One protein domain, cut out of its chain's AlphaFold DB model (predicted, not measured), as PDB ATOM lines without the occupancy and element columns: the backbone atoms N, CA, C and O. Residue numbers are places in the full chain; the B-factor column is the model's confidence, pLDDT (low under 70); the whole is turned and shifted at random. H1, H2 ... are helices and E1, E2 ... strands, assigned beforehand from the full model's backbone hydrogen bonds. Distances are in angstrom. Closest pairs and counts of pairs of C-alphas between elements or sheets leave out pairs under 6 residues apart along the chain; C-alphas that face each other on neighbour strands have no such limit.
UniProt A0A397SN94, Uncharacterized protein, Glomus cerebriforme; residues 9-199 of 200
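What this domain is: This is residues 9 to 199 of the 200 residues of an uncharacterized protein of Glomus cerebriforme (UniProt A0A397SN94). A twisted sheet of five strands, E3 to E7, has helix H3 packed along one face and part of the long helix H1 on the other, and the first residues of H1, 9 to 20, stick out as a free arm. The long link of residues 132 to 159 bridges E7 to the small hairpin of E8 and E9 by short pairings, the last helix H4 packs on H1, and the hairpin of E1 and E2 and the short helix H2 lie far from the mean of the C-alphas. The 191 printed residues hold four named helices and nine named strands, in the order H1 E1 E2 E3 H2 E4 H3 E5 E6 E7 E8 E9 H4; the class is mixed, helices and strands, with under half of the residues in named elements. The main sheet is mixed, in the order E3, E4, E5, E6, E7, with E4 and E5 parallel and the other neighbours antiparallel. The whole is compact, with a radius of gyration of the C-alphas of 16.8 A and spans of 48 by 43 by 33 A.

How they stand to each other: H1, residues 9 to 37, comes first, and its residues 9 to 20 stand free. E1, residues 59 to 61, and E2, residues 64 to 66, form an antiparallel hairpin, with N 61 and O 64 2.9 A apart. E3, residues 70 to 72, is an edge strand, antiparallel to E4, residues 95 to 101, with N 97 and O 70 2.8 A apart. H1 is on this sheet, over E4, at a height of 9.9 A, and the closest C-alphas of H1 and E4 are those of Ile 25 and Val 99, 6.5 A apart. H2, residues 79 to 83, is not on the sheet and touches no helix. H3, residues 106 to 117, is over E4 and E5, residues 125 to 131, at a height of 9.0 A; it runs along the strands, at 2 degrees to E5 on the local plane. E4, H3 and E5 form a strand-helix-strand unit, two parallel neighbour strands with a helix between, and its crossover is right-handed; N 98 and O 127 are 2.9 A apart. With H1 on one face and H3 on the other, the sheet makes three layers, helices on both faces of a sheet. E5, E6, residues 160 to 164, and E7, residues 172 to 175, form a meander, each strand the antiparallel neighbour of the one before; N 128 and O 162 are 2.8 A apart, and N 161 and O 174 are 2.8 A apart. E8, residues 180 to 183, and E9, residues 189 to 191, form an antiparallel hairpin, with N 182 and O 190 2.9 A apart. Residues 146 to 147 pair with 180 to 181 of E8, parallel, and residues 150 to 151 with 173 to 174 of E7, antiparallel. H4, residues 192 to 197, only grazes the main sheet and touches residues 28 to 32 of H1 at a steep tilt of 52 degrees, opposite ways; the closest C-alphas are those of Ile 28 and Val 195, 6.0 A apart. In H1, H2, H3 and H4 every O i to N i+4 pair is within hydrogen-bond range.

Where its parts are: H1 begins at C-alpha 9, (-1.611, -58.686, -12.742), and is 42.3 A long. E4 begins at C-alpha 95, (-9.140, -37.345, 21.186), and is 20.0 A long; H3 measures 16.9 A, E5 19.3 A and E6 13.7 A. H4 ends at C-alpha 197, (-8.835, -58.759, 17.192).

The domain as a whole: The C-alphas farthest apart are those of Glu 9 and Asp 42, 53.8 A. The printed part has no cut. The long links are H1 to E1, H2 to E4 and E5 to E6. Mean pLDDT of the printed part is 72.9; residues 9 to 66, 75 to 91 and 199 are under 70.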
ATOM      1  N   GLU A   9      -1.491 -57.988 -14.031       45.00
ATOM      2  CA  GLU A   9      -1.611 -58.686 -12.742       45.00
ATOM      3  C   GLU A   9      -1.222 -57.811 -11.541       45.00
ATOM      4  O   GLU A   9      -1.903 -57.872 -10.517       45.00
ATOM      5  N   GLU A  10      -0.205 -56.946 -11.661       43.28
ATOM      6  CA  GLU A  10       0.190 -56.041 -10.565       43.28
ATOM      7  C   GLU A  10      -0.926 -55.049 -10.206       43.28
ATOM      8  O   GLU A  10      -1.265 -54.924  -9.032       43.28
ATOM      9  N   MET A  11      -1.588 -54.432 -11.196       44.56
ATOM     10  CA  MET A  11      -2.690 -53.488 -10.940       44.56
ATOM     11  C   MET A  11      -3.897 -54.140 -10.245       44.56
ATOM     12  O   MET A  11      -4.520 -53.526  -9.377       44.56
ATOM     13  N   LEU A  12      -4.243 -55.380 -10.607       44.78
ATOM     14  CA  LEU A  12      -5.352 -56.112  -9.981       44.78
ATOM     15  C   LEU A  12      -5.007 -56.549  -8.552       44.78
ATOM     16  O   LEU A  12      -5.852 -56.473  -7.656       44.78
ATOM     17  N   PHE A  13      -3.770 -56.995  -8.324       40.97
ATOM     18  CA  PHE A  13      -3.314 -57.433  -7.010       40.97
ATOM     19  C   PHE A  13      -3.175 -56.260  -6.032       40.97
ATOM     20  O   PHE A  13      -3.578 -56.370  -4.873       40.97
ATOM     21  N   GLU A  14      -2.671 -55.122  -6.508       45.94
ATOM     22  CA  GLU A  14      -2.535 -53.898  -5.721       45.94
ATOM     23  C   GLU A  14      -3.912 -53.318  -5.365       45.94
ATOM     24  O   GLU A  14      -4.186 -53.101  -4.184       45.94
ATOM     25  N   GLY A  15      -4.848 -53.259  -6.323       41.12
ATOM     26  CA  GLY A  15      -6.235 -52.857  -6.056       41.12
ATOM     27  C   GLY A  15      -6.977 -53.788  -5.082       41.12
ATOM     28  O   GLY A  15      -7.743 -53.332  -4.230       41.12
ATOM     29  N   THR A  16      -6.715 -55.098  -5.129       48.41
ATOM     30  CA  THR A  16      -7.304 -56.067  -4.179       48.41
ATOM     31  C   THR A  16      -6.686 -55.947  -2.777       48.41
ATOM     32  O   THR A  16      -7.356 -56.141  -1.759       48.41
ATOM     33  N   ARG A  17      -5.397 -55.606  -2.688       50.06
ATOM     34  CA  ARG A  17      -4.707 -55.392  -1.411       50.06
ATOM     35  C   ARG A  17      -5.163 -54.101  -0.740       50.06
ATOM     36  O   ARG A  17      -5.447 -54.130   0.454       50.06
ATOM     37  N   GLU A  18      -5.256 -53.006  -1.488       53.94
ATOM     38  CA  GLU A  18      -5.715 -51.707  -0.984       53.94
ATOM     39  C   GLU A  18      -7.168 -51.762  -0.501       53.94
ATOM     40  O   GLU A  18      -7.487 -51.252   0.574       53.94
ATOM     41  N   THR A  19      -8.044 -52.462  -1.228       57.56
ATOM     42  CA  THR A  19      -9.438 -52.676  -0.798       57.56
ATOM     43  C   THR A  19      -9.518 -53.502   0.486       57.56
ATOM     44  O   THR A  19     -10.233 -53.122   1.413       57.56
ATOM     45  N   ARG A  20      -8.723 -54.574   0.612       54.59
ATOM     46  CA  ARG A  20      -8.649 -55.367   1.852       54.59
ATOM     47  C   ARG A  20      -8.098 -54.562   3.032       54.59
ATOM     48  O   ARG A  20      -8.578 -54.707   4.152       54.59
ATOM     49  N   GLN A  21      -7.092 -53.725   2.793       53.94
ATOM     50  CA  GLN A  21      -6.533 -52.819   3.797       53.94
ATOM     51  C   GLN A  21      -7.568 -51.789   4.270       53.94
ATOM     52  O   GLN A  21      -7.716 -51.581   5.472       53.94
ATOM     53  N   THR A  22      -8.322 -51.212   3.334       58.94
ATOM     54  CA  THR A  22      -9.415 -50.273   3.623       58.94
ATOM     55  C   THR A  22     -10.526 -50.940   4.441       58.94
ATOM     56  O   THR A  22     -11.006 -50.341   5.402       58.94
ATOM     57  N   SER A  23     -10.882 -52.196   4.133       63.94
ATOM     58  CA  SER A  23     -11.874 -52.970   4.907       63.94
ATOM     59  C   SER A  23     -11.443 -53.146   6.364       63.94
ATOM     60  O   SER A  23     -12.202 -52.815   7.265       63.94
ATOM     61  N   LYS A  24     -10.190 -53.564   6.604       62.75
ATOM     62  CA  LYS A  24      -9.668 -53.779   7.967       62.75
ATOM     63  C   LYS A  24      -9.650 -52.505   8.810       62.75
ATOM     64  O   LYS A  24      -9.981 -52.544   9.987       62.75
ATOM     65  N   ILE A  25      -9.240 -51.378   8.222       61.62
ATOM     66  CA  ILE A  25      -9.263 -50.085   8.926       61.62
ATOM     67  C   ILE A  25     -10.706 -49.717   9.277       61.62
ATOM     68  O   ILE A  25     -10.978 -49.362  10.418       61.62
ATOM     69  N   THR A  26     -11.630 -49.873   8.327       66.31
ATOM     70  CA  THR A  26     -13.056 -49.585   8.546       66.31
ATOM     71  C   THR A  26     -13.649 -50.447   9.668       66.31
ATOM     72  O   THR A  26     -14.379 -49.926  10.505       66.31
ATOM     73  N   GLU A  27     -13.308 -51.738   9.724       65.62
ATOM     74  CA  GLU A  27     -13.741 -52.664  10.786       65.62
ATOM     75  C   GLU A  27     -13.194 -52.260  12.164       65.62
ATOM     76  O   GLU A  27     -13.958 -52.176  13.124       65.62
ATOM     77  N   ILE A  28     -11.902 -51.910  12.255       60.44
ATOM     78  CA  ILE A  28     -11.291 -51.401  13.497       60.44
ATOM     79  C   ILE A  28     -12.007 -50.141  13.980       60.44
ATOM     80  O   ILE A  28     -12.351 -50.051  15.158       60.44
ATOM     81  N   CYS A  29     -12.232 -49.174  13.089       64.81
ATOM     82  CA  CYS A  29     -12.917 -47.933  13.436       64.81
ATOM     83  C   CYS A  29     -14.332 -48.204  13.941       64.81
ATOM     84  O   CYS A  29     -14.678 -47.758  15.030       64.81
ATOM     85  N   ALA A  30     -15.100 -49.021  13.215       63.12
ATOM     86  CA  ALA A  30     -16.456 -49.386  13.603       63.12
ATOM     87  C   ALA A  30     -16.501 -50.094  14.964       63.12
ATOM     88  O   ALA A  30     -17.404 -49.841  15.756       63.12
ATOM     89  N   LYS A  31     -15.520 -50.957  15.269       65.19
ATOM     90  CA  LYS A  31     -15.455 -51.636  16.567       65.19
ATOM     91  C   LYS A  31     -15.106 -50.683  17.700       65.19
ATOM     92  O   LYS A  31     -15.658 -50.817  18.791       65.19
ATOM     93  N   ILE A  32     -14.189 -49.745  17.464       62.78
ATOM     94  CA  ILE A  32     -13.886 -48.707  18.449       62.78
ATOM     95  C   ILE A  32     -15.152 -47.884  18.696       62.78
ATOM     96  O   ILE A  32     -15.550 -47.779  19.847       62.78
ATOM     97  N   ASP A  33     -15.825 -47.414  17.647       60.16
ATOM     98  CA  ASP A  33     -17.079 -46.656  17.727       60.16
ATOM     99  C   ASP A  33     -18.180 -47.409  18.493       60.16
ATOM    100  O   ASP A  33     -18.753 -46.872  19.438       60.16
ATOM    101  N   GLU A  34     -18.420 -48.686  18.180       64.50
ATOM    102  CA  GLU A  34     -19.385 -49.534  18.899       64.50
ATOM    103  C   GLU A  34     -19.048 -49.628  20.398       64.50
ATOM    104  O   GLU A  34     -19.923 -49.557  21.265       64.50
ATOM    105  N   LEU A  35     -17.760 -49.772  20.725       62.56
ATOM    106  CA  LEU A  35     -17.293 -49.801  22.107       62.56
ATOM    107  C   LEU A  35     -17.340 -48.429  22.778       62.56
ATOM    108  O   LEU A  35     -17.317 -48.399  24.002       62.56
ATOM    109  N   LEU A  36     -17.408 -47.322  22.035       57.84
ATOM    110  CA  LEU A  36     -17.667 -45.988  22.584       57.84
ATOM    111  C   LEU A  36     -19.148 -45.804  22.950       57.84
ATOM    112  O   LEU A  36     -19.442 -45.108  23.920       57.84
ATOM    113  N   GLU A  37     -20.076 -46.444  22.231       57.59
ATOM    114  CA  GLU A  37     -21.524 -46.336  22.487       57.59
ATOM    115  C   GLU A  37     -21.994 -47.153  23.702       57.59
ATOM    116  O   GLU A  37     -22.916 -46.757  24.410       57.59
ATOM    117  N   GLN A  38     -21.374 -48.304  23.977       51.16
ATOM    118  CA  GLN A  38     -21.918 -49.314  24.905       51.16
ATOM    119  C   GLN A  38     -21.795 -49.001  26.401       51.16
ATOM    120  O   GLN A  38     -22.107 -49.839  27.257       51.16
ATOM    121  N   VAL A  39     -21.270 -47.845  26.770       54.66
ATOM    122  CA  VAL A  39     -20.531 -47.804  28.014       54.66
ATOM    123  C   VAL A  39     -21.324 -47.130  29.138       54.66
ATOM    124  O   VAL A  39     -21.471 -45.943  29.088       54.66
ATOM    125  N   GLN A  40     -21.806 -47.811  30.196       41.66
ATOM    126  CA  GLN A  40     -22.472 -47.169  31.369       41.66
ATOM    127  C   GLN A  40     -21.618 -47.109  32.650       41.66
ATOM    128  O   GLN A  40     -21.411 -48.159  33.235       41.66
ATOM    129  N   LYS A  41     -21.195 -45.915  33.114       36.84
ATOM    130  CA  LYS A  41     -20.273 -45.611  34.249       36.84
ATOM    131  C   LYS A  41     -20.179 -46.645  35.410       36.84
ATOM    132  O   LYS A  41     -21.188 -47.159  35.880       36.84
ATOM    133  N   ASP A  42     -18.940 -46.798  35.892       37.97
ATOM    134  CA  ASP A  42     -18.432 -47.389  37.149       37.97
ATOM    135  C   ASP A  42     -17.828 -48.816  37.081       37.97
ATOM    136  O   ASP A  42     -18.455 -49.778  36.637       37.97
ATOM    137  N   ASP A  43     -16.567 -48.860  37.545       31.77
ATOM    138  CA  ASP A  43     -15.545 -49.918  37.629       31.77
ATOM    139  C   ASP A  43     -14.865 -50.389  36.324       31.77
ATOM    140  O   ASP A  43     -15.220 -51.404  35.745       31.77
ATOM    141  N   VAL A  44     -13.801 -49.661  35.933       41.69
ATOM    142  CA  VAL A  44     -12.776 -49.992  34.910       41.69
ATOM    143  C   VAL A  44     -13.333 -50.326  33.513       41.69
ATOM    144  O   VAL A  44     -13.875 -51.393  33.266       41.69
ATOM    145  N   VAL A  45     -13.099 -49.401  32.571       36.44
ATOM    146  CA  VAL A  45     -13.754 -49.300  31.249       36.44
ATOM    147  C   VAL A  45     -15.259 -49.111  31.418       36.44
ATOM    148  O   VAL A  45     -16.022 -50.048  31.220       36.44
ATOM    149  N   LYS A  46     -15.690 -47.885  31.785       26.55
ATOM    150  CA  LYS A  46     -17.088 -47.482  31.588       26.55
ATOM    151  C   LYS A  46     -17.355 -45.950  31.379       26.55
ATOM    152  O   LYS A  46     -17.225 -45.220  32.356       26.55
ATOM    153  N   ILE A  47     -17.751 -45.431  30.194       34.28
ATOM    154  CA  ILE A  47     -18.158 -44.021  29.914       34.28
ATOM    155  C   ILE A  47     -19.479 -43.893  29.133       34.28
ATOM    156  O   ILE A  47     -19.510 -43.968  27.910       34.28
ATOM    157  N   ASN A  48     -20.547 -43.546  29.855       26.86
ATOM    158  CA  ASN A  48     -21.827 -43.188  29.238       26.86
ATOM    159  C   ASN A  48     -21.684 -41.965  28.395       26.86
ATOM    160  O   ASN A  48     -21.456 -40.881  28.930       26.86
ATOM    161  N   LEU A  49     -21.970 -42.146  27.122       33.19
ATOM    162  CA  LEU A  49     -22.398 -41.089  26.249       33.19
ATOM    163  C   LEU A  49     -23.852 -41.422  25.875       33.19
ATOM    164  O   LEU A  49     -24.120 -42.554  25.479       33.19
ATOM    165  N   PRO A  50     -24.823 -40.515  26.102       29.58
ATOM    166  CA  PRO A  50     -26.208 -40.757  25.703       29.58
ATOM    167  C   PRO A  50     -26.288 -41.075  24.202       29.58
ATOM    168  O   PRO A  50     -25.476 -40.546  23.447       29.58
ATOM    169  N   ASP A  51     -27.265 -41.921  23.850       33.75
ATOM    170  CA  ASP A  51     -27.634 -42.588  22.575       33.75
ATOM    171  C   ASP A  51     -27.460 -41.826  21.228       33.75
ATOM    172  O   ASP A  51     -28.295 -41.936  20.335       33.75
ATOM    173  N   GLU A  52     -26.386 -41.069  21.003       35.44
ATOM    174  CA  GLU A  52     -26.171 -40.365  19.729       35.44
ATOM    175  C   GLU A  52     -24.698 -40.032  19.405       35.44
ATOM    176  O   GLU A  52     -24.429 -39.137  18.600       35.44
ATOM    177  N   LEU A  53     -23.718 -40.699  20.034       36.97
ATOM    178  CA  LEU A  53     -22.352 -40.153  20.135       36.97
ATOM    179  C   LEU A  53     -21.197 -40.957  19.526       36.97
ATOM    180  O   LEU A  53     -20.073 -40.459  19.578       36.97
ATOM    181  N   ALA A  54     -21.437 -42.060  18.813       34.72
ATOM    182  CA  ALA A  54     -20.506 -42.485  17.761       34.72
ATOM    183  C   ALA A  54     -20.942 -41.903  16.410       34.72
ATOM    184  O   ALA A  54     -21.301 -42.591  15.454       34.72
ATOM    185  N   SER A  55     -20.952 -40.571  16.317       38.72
ATOM    186  CA  SER A  55     -21.013 -39.952  15.000       38.72
ATOM    187  C   SER A  55     -19.632 -40.085  14.375       38.72
ATOM    188  O   SER A  55     -18.654 -39.634  14.966       38.72
ATOM    189  N   ASN A  56     -19.571 -40.667  13.176       41.38
ATOM    190  CA  ASN A  56     -18.461 -40.573  12.224       41.38
ATOM    191  C   ASN A  56     -18.140 -39.089  11.940       41.38
ATOM    192  O   ASN A  56     -18.532 -38.519  10.916       41.38
ATOM    193  N   GLY A  57     -17.504 -38.451  12.924       43.25
ATOM    194  CA  GLY A  57     -17.604 -37.032  13.214       43.25
ATOM    195  C   GLY A  57     -16.743 -36.227  12.273       43.25
ATOM    196  O   GLY A  57     -15.527 -36.104  12.413       43.25
ATOM    197  N   ILE A  58     -17.410 -35.679  11.283       47.28
ATOM    198  CA  ILE A  58     -16.853 -34.715  10.369       47.28
ATOM    199  C   ILE A  58     -16.623 -33.399  11.124       47.28
ATOM    200  O   ILE A  58     -17.528 -32.928  11.809       47.28
ATOM    201  N   TYR A  59     -15.466 -32.753  10.977       54.81
ATOM    202  CA  TYR A  59     -15.266 -31.394  11.499       54.81
ATOM    203  C   TYR A  59     -14.469 -30.519  10.535       54.81
ATOM    204  O   TYR A  59     -13.902 -30.959   9.530       54.81
ATOM    205  N   SER A  60     -14.458 -29.229  10.857       50.50
ATOM    206  CA  SER A  60     -13.907 -28.179  10.010       50.50
ATOM    207  C   SER A  60     -12.589 -27.678  10.581       50.50
ATOM    208  O   SER A  60     -12.549 -27.136  11.683       50.50
ATOM    209  N   ILE A  61     -11.503 -27.816   9.824       53.50
ATOM    210  CA  ILE A  61     -10.187 -27.273  10.182       53.50
ATOM    211  C   ILE A  61      -9.758 -26.301   9.098       53.50
ATOM    212  O   ILE A  61      -9.578 -26.695   7.948       53.50
ATOM    213  N   GLY A  62      -9.606 -25.022   9.451       49.44
ATOM    214  CA  GLY A  62      -9.130 -24.001   8.514       49.44
ATOM    215  C   GLY A  62      -9.998 -23.845   7.253       49.44
ATOM    216  O   GLY A  62      -9.474 -23.487   6.204       49.44
ATOM    217  N   GLY A  63     -11.299 -24.153   7.336       52.38
ATOM    218  CA  GLY A  63     -12.228 -24.127   6.197       52.38
ATOM    219  C   GLY A  63     -12.255 -25.402   5.342       52.38
ATOM    220  O   GLY A  63     -12.971 -25.436   4.347       52.38
ATOM    221  N   ALA A  64     -11.512 -26.448   5.720       56.25
ATOM    222  CA  ALA A  64     -11.539 -27.756   5.072       56.25
ATOM    223  C   ALA A  64     -12.197 -28.813   5.966       56.25
ATOM    224  O   ALA A  64     -11.965 -28.858   7.177       56.25
ATOM    225  N   GLU A  65     -12.975 -29.695   5.344       61.50
ATOM    226  CA  GLU A  65     -13.521 -30.880   5.991       61.50
ATOM    227  C   GLU A  65     -12.398 -31.889   6.251       61.50
ATOM    228  O   GLU A  65     -11.672 -32.292   5.336       61.50
ATOM    229  N   ARG A  66     -12.222 -32.283   7.509       65.00
ATOM    230  CA  ARG A  66     -11.272 -33.319   7.909       65.00
ATOM    231  C   ARG A  66     -11.983 -34.278   8.851       65.00
ATOM    232  O   ARG A  66     -12.864 -33.877   9.608       65.00
ATOM    233  N   ARG A  67     -11.640 -35.557   8.723       70.69
ATOM    234  CA  ARG A  67     -12.243 -36.641   9.492       70.69
ATOM    235  C   ARG A  67     -11.127 -37.482  10.098       70.69
ATOM    236  O   ARG A  67     -10.182 -37.800   9.361       70.69
ATOM    237  N   PRO A  68     -11.203 -37.775  11.405       72.75
ATOM    238  CA  PRO A  68     -10.308 -38.728  12.009       72.75
ATOM    239  C   PRO A  68     -10.785 -40.114  11.570       72.75
ATOM    240  O   PRO A  68     -11.907 -40.264  11.079       72.75
ATOM    241  N   ASP A  69      -9.958 -41.128  11.768       71.69
ATOM    242  CA  ASP A  69     -10.457 -42.490  11.604       71.69
ATOM    243  C   ASP A  69     -11.358 -42.854  12.797       71.69
ATOM    244  O   ASP A  69     -12.365 -43.526  12.607       71.69
ATOM    245  N   VAL A  70     -11.041 -42.342  13.997       75.44
ATOM    246  CA  VAL A  70     -11.937 -42.309  15.168       75.44
ATOM    247  C   VAL A  70     -11.760 -40.986  15.915       75.44
ATOM    248  O   VAL A  70     -10.632 -40.559  16.179       75.44
ATOM    249  N   GLY A  71     -12.862 -40.332  16.275       77.06
ATOM    250  CA  GLY A  71     -12.859 -39.119  17.094       77.06
ATOM    251  C   GLY A  71     -13.644 -39.330  18.383       77.06
ATOM    252  O   GLY A  71     -14.699 -39.952  18.368       77.06
ATOM    253  N   VAL A  72     -13.140 -38.796  19.493       77.00
ATOM    254  CA  VAL A  72     -13.822 -38.835  20.793       77.00
ATOM    255  C   VAL A  72     -14.133 -37.413  21.229       77.00
ATOM    256  O   VAL A  72     -13.235 -36.574  21.271       77.00
ATOM    257  N   TRP A  73     -15.390 -37.164  21.587       76.00
ATOM    258  CA  TRP A  73     -15.864 -35.887  22.115       76.00
ATOM    259  C   TRP A  73     -16.371 -36.065  23.545       76.00
ATOM    260  O   TRP A  73     -17.198 -36.934  23.816       76.00
ATOM    261  N   PHE A  74     -15.913 -35.222  24.468       73.62
ATOM    262  CA  PHE A  74     -16.406 -35.175  25.848       73.62
ATOM    263  C   PHE A  74     -17.694 -34.366  25.964       73.62
ATOM    264  O   PHE A  74     -18.479 -34.574  26.890       73.62
ATOM    265  N   ILE A  75     -17.916 -33.446  25.024       65.50
ATOM    266  CA  ILE A  75     -19.148 -32.674  24.909       65.50
ATOM    267  C   ILE A  75     -19.906 -33.167  23.688       65.50
ATOM    268  O   ILE A  75     -19.375 -33.190  22.580       65.50
ATOM    269  N   SER A  76     -21.166 -33.526  23.900       58.88
ATOM    270  CA  SER A  76     -22.049 -34.011  22.850       58.88
ATOM    271  C   SER A  76     -22.184 -32.993  21.718       58.88
ATOM    272  O   SER A  76     -22.652 -31.871  21.934       58.88
ATOM    273  N   SER A  77     -21.809 -33.402  20.507       58.91
ATOM    274  CA  SER A  77     -22.136 -32.661  19.290       58.91
ATOM    275  C   SER A  77     -23.643 -32.721  19.047       58.91
ATOM    276  O   SER A  77     -24.284 -33.748  19.244       58.91
ATOM    277  N   THR A  78     -24.233 -31.609  18.620       60.28
ATOM    278  CA  THR A  78     -25.652 -31.563  18.239       60.28
ATOM    279  C   THR A  78     -25.893 -32.323  16.932       60.28
ATOM    280  O   THR A  78     -25.011 -32.389  16.078       60.28
ATOM    281  N   GLN A  79     -27.121 -32.798  16.689       58.47
ATOM    282  CA  GLN A  79     -27.507 -33.415  15.407       58.47
ATOM    283  C   GLN A  79     -27.141 -32.539  14.189       58.47
ATOM    284  O   GLN A  79     -26.715 -33.035  13.143       58.47
ATOM    285  N   GLY A  80     -27.259 -31.214  14.326       55.91
ATOM    286  CA  GLY A  80     -26.824 -30.261  13.307       55.91
ATOM    287  C   GLY A  80     -25.311 -30.297  13.068       55.91
ATOM    288  O   GLY A  80     -24.874 -30.260  11.920       55.91
ATOM    289  N   GLN A  81     -24.504 -30.404  14.122       62.09
ATOM    290  CA  GLN A  81     -23.048 -30.543  14.021       62.09
ATOM    291  C   GLN A  81     -22.633 -31.890  13.418       62.09
ATOM    292  O   GLN A  81     -21.712 -31.914  12.609       62.09
ATOM    293  N   CYS A  82     -23.357 -32.972  13.717       57.53
ATOM    294  CA  CYS A  82     -23.107 -34.297  13.144       57.53
ATOM    295  C   CYS A  82     -23.457 -34.375  11.646       57.53
ATOM    296  O   CYS A  82     -22.750 -35.012  10.869       57.53
ATOM    297  N   THR A  83     -24.543 -33.720  11.221       54.38
ATOM    298  CA  THR A  83     -25.034 -33.785   9.828       54.38
ATOM    299  C   THR A  83     -24.469 -32.687   8.922       54.38
ATOM    300  O   THR A  83     -24.298 -32.910   7.727       54.38
ATOM    301  N   HIS A  84     -24.178 -31.504   9.472       58.53
ATOM    302  CA  HIS A  84     -23.718 -30.315   8.740       58.53
ATOM    303  C   HIS A  84     -22.596 -29.588   9.515       58.53
ATOM    304  O   HIS A  84     -22.761 -28.453   9.974       58.53
ATOM    305  N   PRO A  85     -21.423 -30.220   9.645       55.09
ATOM    306  CA  PRO A  85     -20.317 -29.813  10.525       55.09
ATOM    307  C   PRO A  85     -19.674 -28.464  10.175       55.09
ATOM    308  O   PRO A  85     -19.201 -27.753  11.063       55.09
ATOM    309  N   LEU A  86     -19.654 -28.108   8.884       58.94
ATOM    310  CA  LEU A  86     -19.122 -26.838   8.375       58.94
ATOM    311  C   LEU A  86     -20.040 -25.669   8.714       58.94
ATOM    312  O   LEU A  86     -19.577 -24.611   9.132       58.94
ATOM    313  N   ILE A  87     -21.347 -25.873   8.557       63.31
ATOM    314  CA  ILE A  87     -22.356 -24.840   8.795       63.31
ATOM    315  C   ILE A  87     -22.538 -24.628  10.301       63.31
ATOM    316  O   ILE A  87     -22.600 -23.492  10.761       63.31
ATOM    317  N   ASN A  88     -22.570 -25.720  11.068       61.03
ATOM    318  CA  ASN A  88     -22.895 -25.697  12.493       61.03
ATOM    319  C   ASN A  88     -21.668 -25.658  13.416       61.03
ATOM    320  O   ASN A  88     -21.819 -25.849  14.621       61.03
ATOM    321  N   GLN A  89     -20.474 -25.405  12.864       65.25
ATOM    322  CA  GLN A  89     -19.219 -25.253  13.613       65.25
ATOM    323  C   GLN A  89     -19.021 -26.385  14.632       65.25
ATOM    324  O   GLN A  89     -18.943 -26.152  15.838       65.25
ATOM    325  N   CYS A  90     -19.004 -27.629  14.141       66.12
ATOM    326  CA  CYS A  90     -18.748 -28.795  14.986       66.12
ATOM    327  C   CYS A  90     -17.417 -28.603  15.741       66.12
ATOM    328  O   CYS A  90     -16.408 -28.309  15.082       66.12
ATOM    329  N   PRO A  91     -17.397 -28.710  17.086       68.25
ATOM    330  CA  PRO A  91     -16.157 -28.604  17.840       68.25
ATOM    331  C   PRO A  91     -15.207 -29.731  17.419       68.25
ATOM    332  O   PRO A  91     -15.663 -30.811  17.033       68.25
ATOM    333  N   PRO A  92     -13.885 -29.511  17.463       72.75
ATOM    334  CA  PRO A  92     -12.958 -30.602  17.215       72.75
ATOM    335  C   PRO A  92     -13.092 -31.678  18.310       72.75
ATOM    336  O   PRO A  92     -13.536 -31.359  19.416       72.75
ATOM    337  N   PRO A  93     -12.710 -32.933  18.025       76.88
ATOM    338  CA  PRO A  93     -12.685 -33.973  19.044       76.88
ATOM    339  C   PRO A  93     -11.630 -33.666  20.111       76.88
ATOM    340  O   PRO A  93     -10.606 -33.052  19.817       76.88
ATOM    341  N   ASP A  94     -11.851 -34.159  21.325       82.19
ATOM    342  CA  ASP A  94     -10.883 -34.126  22.423       82.19
ATOM    343  C   ASP A  94      -9.780 -35.183  22.235       82.19
ATOM    344  O   ASP A  94      -8.625 -34.956  22.603       82.19
ATOM    345  N   VAL A  95     -10.113 -36.322  21.609       85.06
ATOM    346  CA  VAL A  95      -9.140 -37.345  21.186       85.06
ATOM    347  C   VAL A  95      -9.312 -37.657  19.708       85.06
ATOM    348  O   VAL A  95     -10.407 -37.957  19.237       85.06
ATOM    349  N   TRP A  96      -8.208 -37.637  18.975       88.19
ATOM    350  CA  TRP A  96      -8.145 -37.963  17.561       88.19
ATOM    351  C   TRP A  96      -7.305 -39.207  17.334       88.19
ATOM    352  O   TRP A  96      -6.125 -39.233  17.685       88.19
ATOM    353  N   ILE A  97      -7.864 -40.199  16.652       87.12
ATOM    354  CA  ILE A  97      -7.164 -41.436  16.328       87.12
ATOM    355  C   ILE A  97      -7.075 -41.599  14.808       87.12
ATOM    356  O   ILE A  97      -8.066 -41.472  14.091       87.12
ATOM    357  N   GLU A  98      -5.869 -41.882  14.321       88.00
ATOM    358  CA  GLU A  98      -5.613 -42.353  12.956       88.00
ATOM    359  C   GLU A  98      -5.106 -43.793  13.014       88.00
ATOM    360  O   GLU A  98      -4.151 -44.091  13.739       88.00
ATOM    361  N   VAL A  99      -5.695 -44.677  12.216       84.31
ATOM    362  CA  VAL A  99      -5.300 -46.081  12.092       84.31
ATOM    363  C   VAL A  99      -4.725 -46.286  10.698       84.31
ATOM    364  O   VAL A  99      -5.378 -46.053   9.688       84.31
ATOM    365  N   PHE A 100      -3.474 -46.732  10.611       85.31
ATOM    366  CA  PHE A 100      -2.785 -46.813   9.325       85.31
ATOM    367  C   PHE A 100      -1.857 -48.019   9.228       85.31
ATOM    368  O   PHE A 100      -1.274 -48.483  10.206       85.31
ATOM    369  N   PHE A 101      -1.642 -48.498   8.006       85.50
ATOM    370  CA  PHE A 101      -0.539 -49.416   7.724       85.50
ATOM    371  C   PHE A 101       0.789 -48.651   7.730       85.50
ATOM    372  O   PHE A 101       0.864 -47.558   7.169       85.50
ATOM    373  N   ASP A 102       1.855 -49.237   8.295       86.69
ATOM    374  CA  ASP A 102       3.223 -48.672   8.283       86.69
ATOM    375  C   ASP A 102       3.880 -48.759   6.889       86.69
ATOM    376  O   ASP A 102       4.955 -49.325   6.695       86.69
ATOM    377  N   LYS A 103       3.184 -48.221   5.892       84.44
ATOM    378  CA  LYS A 103       3.575 -48.132   4.492       84.44
ATOM    379  C   LYS A 103       3.264 -46.734   4.003       84.44
ATOM    380  O   LYS A 103       2.228 -46.168   4.347       84.44
ATOM    381  N   ASP A 104       4.161 -46.177   3.207       79.25
ATOM    382  CA  ASP A 104       3.853 -44.952   2.483       79.25
ATOM    383  C   ASP A 104       3.008 -45.305   1.248       79.25
ATOM    384  O   ASP A 104       3.267 -46.339   0.630       79.25
ATOM    385  N   PRO A 105       1.988 -44.494   0.911       83.44
ATOM    386  CA  PRO A 105       1.723 -43.153   1.448       83.44
ATOM    387  C   PRO A 105       0.895 -43.095   2.749       83.44
ATOM    388  O   PRO A 105       0.820 -42.026   3.355       83.44
ATOM    389  N   ASN A 106       0.308 -44.203   3.214       82.94
ATOM    390  CA  ASN A 106      -0.663 -44.228   4.323       82.94
ATOM    391  C   ASN A 106      -0.134 -43.611   5.624       82.94
ATOM    392  O   ASN A 106      -0.768 -42.719   6.188       82.94
ATOM    393  N   ARG A 107       1.060 -44.026   6.070       87.62
ATOM    394  CA  ARG A 107       1.683 -43.466   7.282       87.62
ATOM    395  C   ARG A 107       1.884 -41.960   7.162       87.62
ATOM    396  O   ARG A 107       1.539 -41.207   8.071       87.62
ATOM    397  N   SER A 108       2.482 -41.522   6.056       87.00
ATOM    398  CA  SER A 108       2.754 -40.104   5.823       87.00
ATOM    399  C   SER A 108       1.459 -39.291   5.783       87.00
ATOM    400  O   SER A 108       1.413 -38.198   6.339       87.00
ATOM    401  N   ASN A 109       0.386 -39.838   5.204       85.12
ATOM    402  CA  ASN A 109      -0.933 -39.210   5.201       85.12
ATOM    403  C   ASN A 109      -1.492 -39.023   6.625       85.12
ATOM    404  O   ASN A 109      -1.839 -37.899   6.985       85.12
ATOM    405  N   ALA A 110      -1.501 -40.076   7.451       84.12
ATOM    406  CA  ALA A 110      -1.978 -40.015   8.837       84.12
ATOM    407  C   ALA A 110      -1.206 -38.976   9.672       84.12
ATOM    408  O   ALA A 110      -1.794 -38.100  10.307       84.12
ATOM    409  N   ILE A 111       0.130 -38.993   9.598       89.75
ATOM    410  CA  ILE A 111       0.979 -38.032  10.321       89.75
ATOM    411  C   ILE A 111       0.747 -36.598   9.818       89.75
ATOM    412  O   ILE A 111       0.692 -35.661  10.616       89.75
ATOM    413  N   ASN A 112       0.596 -36.404   8.506       88.19
ATOM    414  CA  ASN A 112       0.352 -35.083   7.931       88.19
ATOM    415  C   ASN A 112      -1.017 -34.522   8.321       88.19
ATOM    416  O   ASN A 112      -1.106 -33.320   8.576       88.19
ATOM    417  N   LYS A 113      -2.057 -35.364   8.416       84.06
ATOM    418  CA  LYS A 113      -3.355 -34.956   8.967       84.06
ATOM    419  C   LYS A 113      -3.178 -34.446  10.398       84.06
ATOM    420  O   LYS A 113      -3.514 -33.295  10.653       84.06
ATOM    421  N   VAL A 114      -2.571 -35.228  11.294       86.94
ATOM    422  CA  VAL A 114      -2.337 -34.819  12.694       86.94
ATOM    423  C   VAL A 114      -1.555 -33.504  12.768       86.94
ATOM    424  O   VAL A 114      -2.001 -32.541  13.391       86.94
ATOM    425  N   ASN A 115      -0.424 -33.413  12.064       87.88
ATOM    426  CA  ASN A 115       0.415 -32.211  12.047       87.88
ATOM    427  C   ASN A 115      -0.307 -30.978  11.499       87.88
ATOM    428  O   ASN A 115       0.016 -29.859  11.899       87.88
ATOM    429  N   TYR A 116      -1.239 -31.154  10.562       83.69
ATOM    430  CA  TYR A 116      -2.071 -30.063  10.072       83.69
ATOM    431  C   TYR A 116      -3.039 -29.592  11.160       83.69
ATOM    432  O   TYR A 116      -3.110 -28.397  11.426       83.69
ATOM    433  N   CYS A 117      -3.722 -30.517  11.832       81.06
ATOM    434  CA  CYS A 117      -4.737 -30.210  12.844       81.06
ATOM    435  C   CYS A 117      -4.158 -29.480  14.054       81.06
ATOM    436  O   CYS A 117      -4.719 -28.473  14.490       81.06
ATOM    437  N   LYS A 118      -2.967 -29.897  14.493       83.94
ATOM    438  CA  LYS A 118      -2.208 -29.250  15.573       83.94
ATOM    439  C   LYS A 118      -1.892 -27.770  15.326       83.94
ATOM    440  O   LYS A 118      -1.542 -27.066  16.263       83.94
ATOM    441  N   ARG A 119      -1.970 -27.277  14.082       81.75
ATOM    442  CA  ARG A 119      -1.741 -25.851  13.767       81.75
ATOM    443  C   ARG A 119      -2.930 -24.963  14.120       81.75
ATOM    444  O   ARG A 119      -2.758 -23.754  14.219       81.75
ATOM    445  N   PHE A 120      -4.118 -25.547  14.237       78.25
ATOM    446  CA  PHE A 120      -5.368 -24.811  14.426       78.25
ATOM    447  C   PHE A 120      -5.970 -25.044  15.806       78.25
ATOM    448  O   PHE A 120      -6.649 -24.160  16.318       78.25
ATOM    449  N   TRP A 121      -5.708 -26.207  16.401       75.25
ATOM    450  CA  TRP A 121      -6.344 -26.620  17.641       75.25
ATOM    451  C   TRP A 121      -5.312 -27.056  18.673       75.25
ATOM    452  O   TRP A 121      -4.482 -27.930  18.421       75.25
ATOM    453  N   ASN A 122      -5.406 -26.437  19.847       78.12
ATOM    454  CA  ASN A 122      -4.710 -26.854  21.058       78.12
ATOM    455  C   ASN A 122      -5.679 -27.660  21.930       78.12
ATOM    456  O   ASN A 122      -6.890 -27.481  21.824       78.12
ATOM    457  N   GLY A 123      -5.153 -28.504  22.818       83.69
ATOM    458  CA  GLY A 123      -5.981 -29.254  23.771       83.69
ATOM    459  C   GLY A 123      -6.533 -30.587  23.258       83.69
ATOM    460  O   GLY A 123      -7.243 -31.245  24.004       83.69
ATOM    461  N   ILE A 124      -6.177 -31.000  22.039       85.38
ATOM    462  CA  ILE A 124      -6.545 -32.306  21.473       85.38
ATOM    463  C   ILE A 124      -5.406 -33.295  21.700       85.38
ATOM    464  O   ILE A 124      -4.245 -32.984  21.416       85.38
ATOM    465  N   GLU A 125      -5.740 -34.494  22.168       91.25
ATOM    466  CA  GLU A 125      -4.818 -35.626  22.171       91.25
ATOM    467  C   GLU A 125      -4.872 -36.356  20.837       91.25
ATOM    468  O   GLU A 125      -5.948 -36.703  20.356       91.25
ATOM    469  N   TYR A 126      -3.712 -36.635  20.245       92.69
ATOM    470  CA  TYR A 126      -3.652 -37.397  18.999       92.69
ATOM    471  C   TYR A 126      -2.992 -38.748  19.231       92.69
ATOM    472  O   TYR A 126      -1.953 -38.848  19.888       92.69
ATOM    473  N   VAL A 127      -3.556 -39.781  18.616       93.81
ATOM    474  CA  VAL A 127      -3.039 -41.145  18.622       93.81
ATOM    475  C   VAL A 127      -2.923 -41.633  17.184       93.81
ATOM    476  O   VAL A 127      -3.874 -41.599  16.412       93.81
ATOM    477  N   GLY A 128      -1.745 -42.108  16.809       94.00
ATOM    478  CA  GLY A 128      -1.527 -42.850  15.577       94.00
ATOM    479  C   GLY A 128      -1.346 -44.323  15.904       94.00
ATOM    480  O   GLY A 128      -0.497 -44.648  16.730       94.00
ATOM    481  N   ILE A 129      -2.096 -45.212  15.262       92.50
ATOM    482  CA  ILE A 129      -2.024 -46.662  15.464       92.50
ATOM    483  C   ILE A 129      -1.512 -47.301  14.172       92.50
ATOM    484  O   ILE A 129      -2.238 -47.420  13.186       92.50
ATOM    485  N   ALA A 130      -0.246 -47.714  14.181       93.25
ATOM    486  CA  ALA A 130       0.369 -48.415  13.065       93.25
ATOM    487  C   ALA A 130       0.092 -49.918  13.172       93.25
ATOM    488  O   ALA A 130       0.689 -50.613  14.001       93.25
ATOM    489  N   ILE A 131      -0.784 -50.430  12.309       88.44
ATOM    490  CA  ILE A 131      -1.229 -51.826  12.341       88.44
ATOM    491  C   ILE A 131      -0.346 -52.752  11.483       88.44
ATOM    492  O   ILE A 131       0.152 -52.347  10.425       88.44
ATOM    493  N   PRO A 132      -0.120 -54.009  11.915       82.00
ATOM    494  CA  PRO A 132       0.530 -55.024  11.094       82.00
ATOM    495  C   PRO A 132      -0.430 -55.571  10.022       82.00
ATOM    496  O   PRO A 132      -1.647 -55.489  10.157       82.00
ATOM    497  N   GLU A 133       0.100 -56.176   8.952       78.50
ATOM    498  CA  GLU A 133      -0.747 -56.774   7.894       78.50
ATOM    499  C   GLU A 133      -1.524 -58.003   8.376       78.50
ATOM    500  O   GLU A 133      -2.645 -58.280   7.933       78.50
ATOM    501  N   THR A 134      -0.891 -58.748   9.276       77.38
ATOM    502  CA  THR A 134      -1.423 -59.947   9.907       77.38
ATOM    503  C   THR A 134      -1.010 -59.949  11.367       77.38
ATOM    504  O   THR A 134       0.042 -59.422  11.736       77.38
ATOM    505  N   THR A 135      -1.838 -60.566  12.193       79.75
ATOM    506  CA  THR A 135      -1.512 -60.868  13.580       79.75
ATOM    507  C   THR A 135      -1.798 -62.343  13.851       79.75
ATOM    508  O   THR A 135      -2.362 -63.046  13.013       79.75
ATOM    509  N   ARG A 136      -1.340 -62.846  14.994       85.56
ATOM    510  CA  ARG A 136      -1.670 -64.196  15.478       85.56
ATOM    511  C   ARG A 136      -2.716 -64.082  16.568       85.56
ATOM    512  O   ARG A 136      -2.738 -63.059  17.239       85.56
ATOM    513  N   GLN A 137      -3.511 -65.128  16.784       89.00
ATOM    514  CA  GLN A 137      -4.463 -65.178  17.897       89.00
ATOM    515  C   GLN A 137      -3.787 -64.854  19.233       89.00
ATOM    516  O   GLN A 137      -2.611 -65.178  19.431       89.00
ATOM    517  N   ASN A 138      -4.543 -64.223  20.137       89.25
ATOM    518  CA  ASN A 138      -4.055 -63.879  21.465       89.25
ATOM    519  C   ASN A 138      -3.585 -65.154  22.190       89.25
ATOM    520  O   ASN A 138      -4.407 -66.034  22.450       89.25
ATOM    521  N   PRO A 139      -2.286 -65.273  22.523       90.56
ATOM    522  CA  PRO A 139      -1.765 -66.463  23.186       90.56
ATOM    523  C   PRO A 139      -2.245 -66.588  24.636       90.56
ATOM    524  O   PRO A 139      -2.232 -67.690  25.173       90.56
ATOM    525  N   ASN A 140      -2.677 -65.486  25.262       92.75
ATOM    526  CA  ASN A 140      -3.119 -65.447  26.654       92.75
ATOM    527  C   ASN A 140      -4.454 -64.683  26.789       92.75
ATOM    528  O   ASN A 140      -4.468 -63.556  27.299       92.75
ATOM    529  N   PRO A 141      -5.583 -65.253  26.329       89.00
ATOM    530  CA  PRO A 141      -6.892 -64.625  26.485       89.00
ATOM    531  C   PRO A 141      -7.257 -64.453  27.967       89.00
ATOM    532  O   PRO A 141      -7.060 -65.363  28.769       89.00
ATOM    533  N   GLY A 142      -7.797 -63.289  28.335       84.06
ATOM    534  CA  GLY A 142      -8.223 -62.987  29.708       84.06
ATOM    535  C   GLY A 142      -7.096 -62.600  30.674       84.06
ATOM    536  O   GLY A 142      -7.366 -62.336  31.845       84.06
ATOM    537  N   GLN A 143      -5.842 -62.536  30.211       89.50
ATOM    538  CA  GLN A 143      -4.746 -61.998  31.014       89.50
ATOM    539  C   GLN A 143      -4.953 -60.499  31.276       89.50
ATOM    540  O   GLN A 143      -5.403 -59.756  30.405       89.50
ATOM    541  N   ALA A 144      -4.571 -60.046  32.474       88.12
ATOM    542  CA  ALA A 144      -4.594 -58.632  32.823       88.12
ATOM    543  C   ALA A 144      -3.746 -57.792  31.851       88.12
ATOM    544  O   ALA A 144      -2.595 -58.129  31.555       88.12
ATOM    545  N   SER A 145      -4.329 -56.688  31.383       90.19
ATOM    546  CA  SER A 145      -3.679 -55.763  30.457       90.19
ATOM    547  C   SER A 145      -2.579 -54.958  31.158       90.19
ATOM    548  O   SER A 145      -2.698 -54.597  32.330       90.19
ATOM    549  N   THR A 146      -1.502 -54.654  30.436       94.94
ATOM    550  CA  THR A 146      -0.321 -53.937  30.946       94.94
ATOM    551  C   THR A 146      -0.033 -52.683  30.127       94.94
ATOM    552  O   THR A 146      -0.175 -52.690  28.906       94.94
ATOM    553  N   ALA A 147       0.372 -51.600  30.790       94.06
ATOM    554  CA  ALA A 147       0.667 -50.348  30.105       94.06
ATOM    555  C   ALA A 147       1.899 -50.497  29.199       94.06
ATOM    556  O   ALA A 147       2.908 -51.101  29.581       94.06
ATOM    557  N   VAL A 148       1.829 -49.934  27.995       96.12
ATOM    558  CA  VAL A 148       2.968 -49.899  27.072       96.12
ATOM    559  C   VAL A 148       4.065 -48.951  27.561       96.12
ATOM    560  O   VAL A 148       3.818 -47.951  28.234       96.12
ATOM    561  N   VAL A 149       5.304 -49.237  27.159       95.75
ATOM    562  CA  VAL A 149       6.463 -48.393  27.475       95.75
ATOM    563  C   VAL A 149       6.688 -47.373  26.362       95.75
ATOM    564  O   VAL A 149       6.964 -47.744  25.217       95.75
ATOM    565  N   GLN A 150       6.627 -46.092  26.722       95.38
ATOM    566  CA  GLN A 150       6.890 -44.970  25.821       95.38
ATOM    567  C   GLN A 150       8.388 -44.812  25.517       95.38
ATOM    568  O   GLN A 150       9.257 -45.101  26.344       95.38
ATOM    569  N   ARG A 151       8.699 -44.355  24.303       94.94
ATOM    570  CA  ARG A 151      10.051 -44.166  23.765       94.94
ATOM    571  C   ARG A 151      10.078 -42.957  22.832       94.94
ATOM    572  O   ARG A 151       9.101 -42.670  22.155       94.94
ATOM    573  N   ASN A 152      11.234 -42.312  22.710       94.00
ATOM    574  CA  ASN A 152      11.389 -41.131  21.845       94.00
ATOM    575  C   ASN A 152      11.659 -41.479  20.372       94.00
ATOM    576  O   ASN A 152      11.582 -40.618  19.503       94.00
ATOM    577  N   ASN A 153      11.988 -42.741  20.085       92.69
ATOM    578  CA  ASN A 153      12.329 -43.196  18.743       92.69
ATOM    579  C   ASN A 153      11.194 -44.030  18.157       92.69
ATOM    580  O   ASN A 153      10.717 -44.970  18.799       92.69
ATOM    581  N   ARG A 154      10.834 -43.735  16.906       92.50
ATOM    582  CA  ARG A 154       9.868 -44.523  16.142       92.50
ATOM    583  C   ARG A 154      10.368 -45.964  15.957       92.50
ATOM    584  O   ARG A 154      11.490 -46.150  15.483       92.50
ATOM    585  N   PRO A 155       9.553 -46.984  16.272       93.25
ATOM    586  CA  PRO A 155       9.848 -48.362  15.909       93.25
ATOM    587  C   PRO A 155       9.958 -48.545  14.392       93.25
ATOM    588  O   PRO A 155       9.243 -47.919  13.614       93.25
ATOM    589  N   ASN A 156      10.841 -49.445  13.962       88.75
ATOM    590  CA  ASN A 156      11.078 -49.695  12.535       88.75
ATOM    591  C   ASN A 156      10.006 -50.581  11.876       88.75
ATOM    592  O   ASN A 156      10.062 -50.776  10.664       88.75
ATOM    593  N   ARG A 157       9.110 -51.194  12.664       89.00
ATOM    594  CA  ARG A 157       8.092 -52.143  12.192       89.00
ATOM    595  C   ARG A 157       6.828 -52.068  13.056       89.00
ATOM    596  O   ARG A 157       6.973 -51.885  14.268       89.00
ATOM    597  N   PRO A 158       5.631 -52.265  12.473       90.25
ATOM    598  CA  PRO A 158       4.385 -52.409  13.221       90.25
ATOM    599  C   PRO A 158       4.324 -53.767  13.951       90.25
ATOM    600  O   PRO A 158       5.017 -54.704  13.538       90.25
ATOM    601  N   PRO A 159       3.470 -53.918  14.983       94.31
ATOM    602  CA  PRO A 159       2.606 -52.897  15.591       94.31
ATOM    603  C   PRO A 159       3.353 -51.850  16.434       94.31
ATOM    604  O   PRO A 159       4.201 -52.184  17.266       94.31
ATOM    605  N   TYR A 160       2.997 -50.578  16.262       96.12
ATOM    606  CA  TYR A 160       3.400 -49.501  17.170       96.12
ATOM    607  C   TYR A 160       2.374 -48.376  17.179       96.12
ATOM    608  O   TYR A 160       1.628 -48.204  16.222       96.12
ATOM    609  N   GLY A 161       2.353 -47.588  18.246       95.50
ATOM    610  CA  GLY A 161       1.599 -46.350  18.287       95.50
ATOM    611  C   GLY A 161       2.491 -45.123  18.380       95.50
ATOM    612  O   GLY A 161       3.684 -45.201  18.700       95.50
ATOM    613  N   ILE A 162       1.884 -43.990  18.059       96.81
ATOM    614  CA  ILE A 162       2.431 -42.645  18.185       96.81
ATOM    615  C   ILE A 162       1.435 -41.856  19.021       96.81
ATOM    616  O   ILE A 162       0.238 -41.923  18.761       96.81
ATOM    617  N   TYR A 163       1.913 -41.114  20.005       96.25
ATOM    618  CA  TYR A 163       1.072 -40.291  20.854       96.25
ATOM    619  C   TYR A 163       1.590 -38.860  20.883       96.25
ATOM    620  O   TYR A 163       2.780 -38.629  21.107       96.25
ATOM    621  N   TRP A 164       0.685 -37.912  20.654       94.38
ATOM    622  CA  TRP A 164       0.929 -36.489  20.832       94.38
ATOM    623  C   TRP A 164       0.015 -35.975  21.939       94.38
ATOM    624  O   TRP A 164      -1.209 -36.013  21.801       94.38
ATOM    625  N   ASP A 165       0.628 -35.462  23.001       89.75
ATOM    626  CA  ASP A 165      -0.099 -34.840  24.099       89.75
ATOM    627  C   ASP A 165      -0.655 -33.456  23.729       89.75
ATOM    628  O   ASP A 165      -0.327 -32.857  22.695       89.75
ATOM    629  N   THR A 166      -1.488 -32.930  24.625       87.31
ATOM    630  CA  THR A 166      -2.098 -31.600  24.515       87.31
ATOM    631  C   THR A 166      -1.115 -30.453  24.764       87.31
ATOM    632  O   THR A 166      -1.413 -29.308  24.420       87.31
ATOM    633  N   ASN A 167       0.062 -30.740  25.333       82.38
ATOM    634  CA  ASN A 167       1.045 -29.752  25.787       82.38
ATOM    635  C   ASN A 167       2.027 -29.324  24.687       82.38
ATOM    636  O   ASN A 167       2.909 -28.500  24.926       82.38
ATOM    637  N   GLY A 168       1.895 -29.878  23.480       77.75
ATOM    638  CA  GLY A 168       2.764 -29.539  22.354       77.75
ATOM    639  C   GLY A 168       4.154 -30.168  22.446       77.75
ATOM    640  O   GLY A 168       5.055 -29.746  21.718       77.75
ATOM    641  N   ASN A 169       4.333 -31.188  23.290       87.12
ATOM    642  CA  ASN A 169       5.586 -31.928  23.352       87.12
ATOM    643  C   ASN A 169       5.825 -32.723  22.051       87.12
ATOM    644  O   ASN A 169       4.883 -33.010  21.292       87.12
ATOM    645  N   PRO A 170       7.089 -33.090  21.752       90.94
ATOM    646  CA  PRO A 170       7.381 -34.044  20.689       90.94
ATOM    647  C   PRO A 170       6.604 -35.352  20.898       90.94
ATOM    648  O   PRO A 170       6.422 -35.762  22.047       90.94
ATOM    649  N   PRO A 171       6.164 -36.028  19.820       94.31
ATOM    650  CA  PRO A 171       5.468 -37.295  19.971       94.31
ATOM    651  C   PRO A 171       6.333 -38.337  20.663       94.31
ATOM    652  O   PRO A 171       7.533 -38.450  20.396       94.31
ATOM    653  N   VAL A 172       5.678 -39.166  21.464       96.12
ATOM    654  CA  VAL A 172       6.253 -40.405  21.982       96.12
ATOM    655  C   VAL A 172       5.726 -41.588  21.185       96.12
ATOM    656  O   VAL A 172       4.632 -41.566  20.624       96.12
ATOM    657  N   TYR A 173       6.522 -42.642  21.134       97.44
ATOM    658  CA  TYR A 173       6.223 -43.875  20.427       97.44
ATOM    659  C   TYR A 173       6.173 -45.039  21.401       97.44
ATOM    660  O   TYR A 173       6.871 -45.046  22.412       97.44
ATOM    661  N   PHE A 174       5.414 -46.072  21.071       96.62
ATOM    662  CA  PHE A 174       5.375 -47.294  21.866       96.62
ATOM    663  C   PHE A 174       5.115 -48.499  20.972       96.62
ATOM    664  O   PHE A 174       4.397 -48.415  19.982       96.62
ATOM    665  N   THR A 175       5.699 -49.639  21.315       96.19
ATOM    666  CA  THR A 175       5.322 -50.925  20.716       96.19
ATOM    667  C   THR A 175       4.205 -51.536  21.540       96.19
ATOM    668  O   THR A 175       4.253 -51.451  22.768       96.19
ATOM    669  N   TYR A 176       3.253 -52.191  20.888       93.81
ATOM    670  CA  TYR A 176       2.162 -52.876  21.572       93.81
ATOM    671  C   TYR A 176       1.986 -54.302  21.054       93.81
ATOM    672  O   TYR A 176       2.362 -54.631  19.932       93.81
ATOM    673  N   THR A 177       1.420 -55.163  21.884       94.00
ATOM    674  CA  THR A 177       0.989 -56.516  21.538       94.00
ATOM    675  C   THR A 177      -0.287 -56.854  22.314       94.00
ATOM    676  O   THR A 177      -0.899 -55.976  22.922       94.00
ATOM    677  N   TRP A 178      -0.710 -58.115  22.269       92.81
ATOM    678  CA  TRP A 178      -1.832 -58.609  23.055       92.81
ATOM    679  C   TRP A 178      -1.655 -58.300  24.546       92.81
ATOM    680  O   TRP A 178      -0.560 -58.415  25.096       92.81
ATOM    681  N   ASN A 179      -2.760 -57.958  25.200       92.31
ATOM    682  CA  ASN A 179      -2.860 -57.595  26.610       92.31
ATOM    683  C   ASN A 179      -1.999 -56.372  26.967       92.31
ATOM    684  O   ASN A 179      -1.456 -56.269  28.073       92.31
ATOM    685  N   ASN A 180      -1.859 -55.442  26.021       94.31
ATOM    686  CA  ASN A 180      -1.319 -54.119  26.283       94.31
ATOM    687  C   ASN A 180      -2.398 -53.042  26.195       94.31
ATOM    688  O   ASN A 180      -3.351 -53.162  25.426       94.31
ATOM    689  N   HIS A 181      -2.179 -51.947  26.916       92.94
ATOM    690  CA  HIS A 181      -2.965 -50.728  26.786       92.94
ATOM    691  C   HIS A 181      -2.092 -49.474  26.798       92.94
ATOM    692  O   HIS A 181      -0.938 -49.496  27.234       92.94
ATOM    693  N   PHE A 182      -2.665 -48.372  26.331       92.81
ATOM    694  CA  PHE A 182      -2.109 -47.033  26.464       92.81
ATOM    695  C   PHE A 182      -3.090 -46.146  27.233       92.81
ATOM    696  O   PHE A 182      -4.267 -46.089  26.879       92.81
ATOM    697  N   ASP A 183      -2.604 -45.472  28.273       89.06
ATOM    698  CA  ASP A 183      -3.389 -44.506  29.042       89.06
ATOM    699  C   ASP A 183      -3.155 -43.092  28.479       89.06
ATOM    700  O   ASP A 183      -2.018 -42.624  28.376       89.06
ATOM    701  N   LEU A 184      -4.246 -42.437  28.094       86.81
ATOM    702  CA  LEU A 184      -4.308 -41.068  27.581       86.81
ATOM    703  C   LEU A 184      -4.333 -40.069  28.744       86.81
ATOM    704  O   LEU A 184      -4.775 -40.397  29.850       86.81
ATOM    705  N   THR A 185      -3.905 -38.825  28.512       86.88
ATOM    706  CA  THR A 185      -3.881 -37.811  29.587       86.88
ATOM    707  C   THR A 185      -5.279 -37.408  30.050       86.88
ATOM    708  O   THR A 185      -5.461 -37.034  31.207       86.88
ATOM    709  N   CYS A 186      -6.283 -37.576  29.197       79.81
ATOM    710  CA  CYS A 186      -7.693 -37.376  29.487       79.81
ATOM    711  C   CYS A 186      -8.306 -38.491  30.351       79.81
ATOM    712  O   CYS A 186      -9.505 -38.468  30.622       79.81
ATOM    713  N   GLY A 187      -7.506 -39.471  30.786       81.50
ATOM    714  CA  GLY A 187      -7.935 -40.580  31.641       81.50
ATOM    715  C   GLY A 187      -8.557 -41.752  30.883       81.50
ATOM    716  O   GLY A 187      -8.977 -42.728  31.503       81.50
ATOM    717  N   TRP A 188      -8.607 -41.677  29.553       78.44
ATOM    718  CA  TRP A 188      -9.060 -42.771  28.705       78.44
ATOM    719  C   TRP A 188      -7.976 -43.830  28.531       78.44
ATOM    720  O   TRP A 188      -6.784 -43.535  28.543       78.44
ATOM    721  N   ARG A 189      -8.402 -45.074  28.309       84.69
ATOM    722  CA  ARG A 189      -7.508 -46.200  28.048       84.69
ATOM    723  C   ARG A 189      -7.816 -46.812  26.692       84.69
ATOM    724  O   ARG A 189      -8.938 -47.248  26.454       84.69
ATOM    725  N   LEU A 190      -6.798 -46.913  25.850       84.69
ATOM    726  CA  LEU A 190      -6.847 -47.644  24.591       84.69
ATOM    727  C   LEU A 190      -6.304 -49.061  24.805       84.69
ATOM    728  O   LEU A 190      -5.102 -49.228  25.010       84.69
ATOM    729  N   ASP A 191      -7.172 -50.075  24.769       89.25
ATOM    730  CA  ASP A 191      -6.763 -51.483  24.857       89.25
ATOM    731  C   ASP A 191      -6.467 -52.056  23.464       89.25
ATOM    732  O   ASP A 191      -7.314 -52.048  22.565       89.25
ATOM    733  N   PHE A 192      -5.252 -52.569  23.270       87.81
ATOM    734  CA  PHE A 192      -4.808 -53.041  21.960       87.81
ATOM    735  C   PHE A 192      -5.383 -54.401  21.570       87.81
ATOM    736  O   PHE A 192      -5.273 -54.773  20.402       87.81
ATOM    737  N   ASN A 193      -6.042 -55.124  22.479       84.94
ATOM    738  CA  ASN A 193      -6.788 -56.324  22.108       84.94
ATOM    739  C   ASN A 193      -7.916 -55.991  21.129       84.94
ATOM    740  O   ASN A 193      -8.156 -56.778  20.221       84.94
ATOM    741  N   ILE A 194      -8.555 -54.824  21.274       80.00
ATOM    742  CA  ILE A 194      -9.614 -54.355  20.367       80.00
ATOM    743  C   ILE A 194      -9.048 -54.231  18.953       80.00
ATOM    744  O   ILE A 194      -9.543 -54.859  18.028       80.00
ATOM    745  N   VAL A 195      -7.939 -53.502  18.804       77.75
ATOM    746  CA  VAL A 195      -7.286 -53.291  17.504       77.75
ATOM    747  C   VAL A 195      -6.807 -54.609  16.898       77.75
ATOM    748  O   VAL A 195      -6.972 -54.845  15.706       77.75
ATOM    749  N   LEU A 196      -6.166 -55.466  17.696       80.38
ATOM    750  CA  LEU A 196      -5.564 -56.697  17.192       80.38
ATOM    751  C   LEU A 196      -6.609 -57.767  16.840       80.38
ATOM    752  O   LEU A 196      -6.354 -58.551  15.929       80.38
ATOM    753  N   ASN A 197      -7.766 -57.805  17.507       77.62
ATOM    754  CA  ASN A 197      -8.835 -58.759  17.192       77.62
ATOM    755  C   ASN A 197      -9.399 -58.558  15.781       77.62
ATOM    756  O   ASN A 197      -9.630 -59.542  15.089       77.62
ATOM    757  N   GLU A 198      -9.524 -57.313  15.332       74.88
ATOM    758  CA  GLU A 198     -10.052 -56.975  14.001       74.88
ATOM    759  C   GLU A 198      -9.028 -57.199  12.867       74.88
ATOM    760  O   GLU A 198      -9.343 -57.114  11.683       74.88
ATOM    761  N   ILE A 199      -7.761 -57.483  13.194       69.94
ATOM    762  CA  ILE A 199      -6.710 -57.738  12.189       69.94
ATOM    763  C   ILE A 199      -6.593 -59.232  11.845       69.94
ATOM    764  O   ILE A 199      -5.976 -59.553  10.813       69.94
TER     765      ILE A 199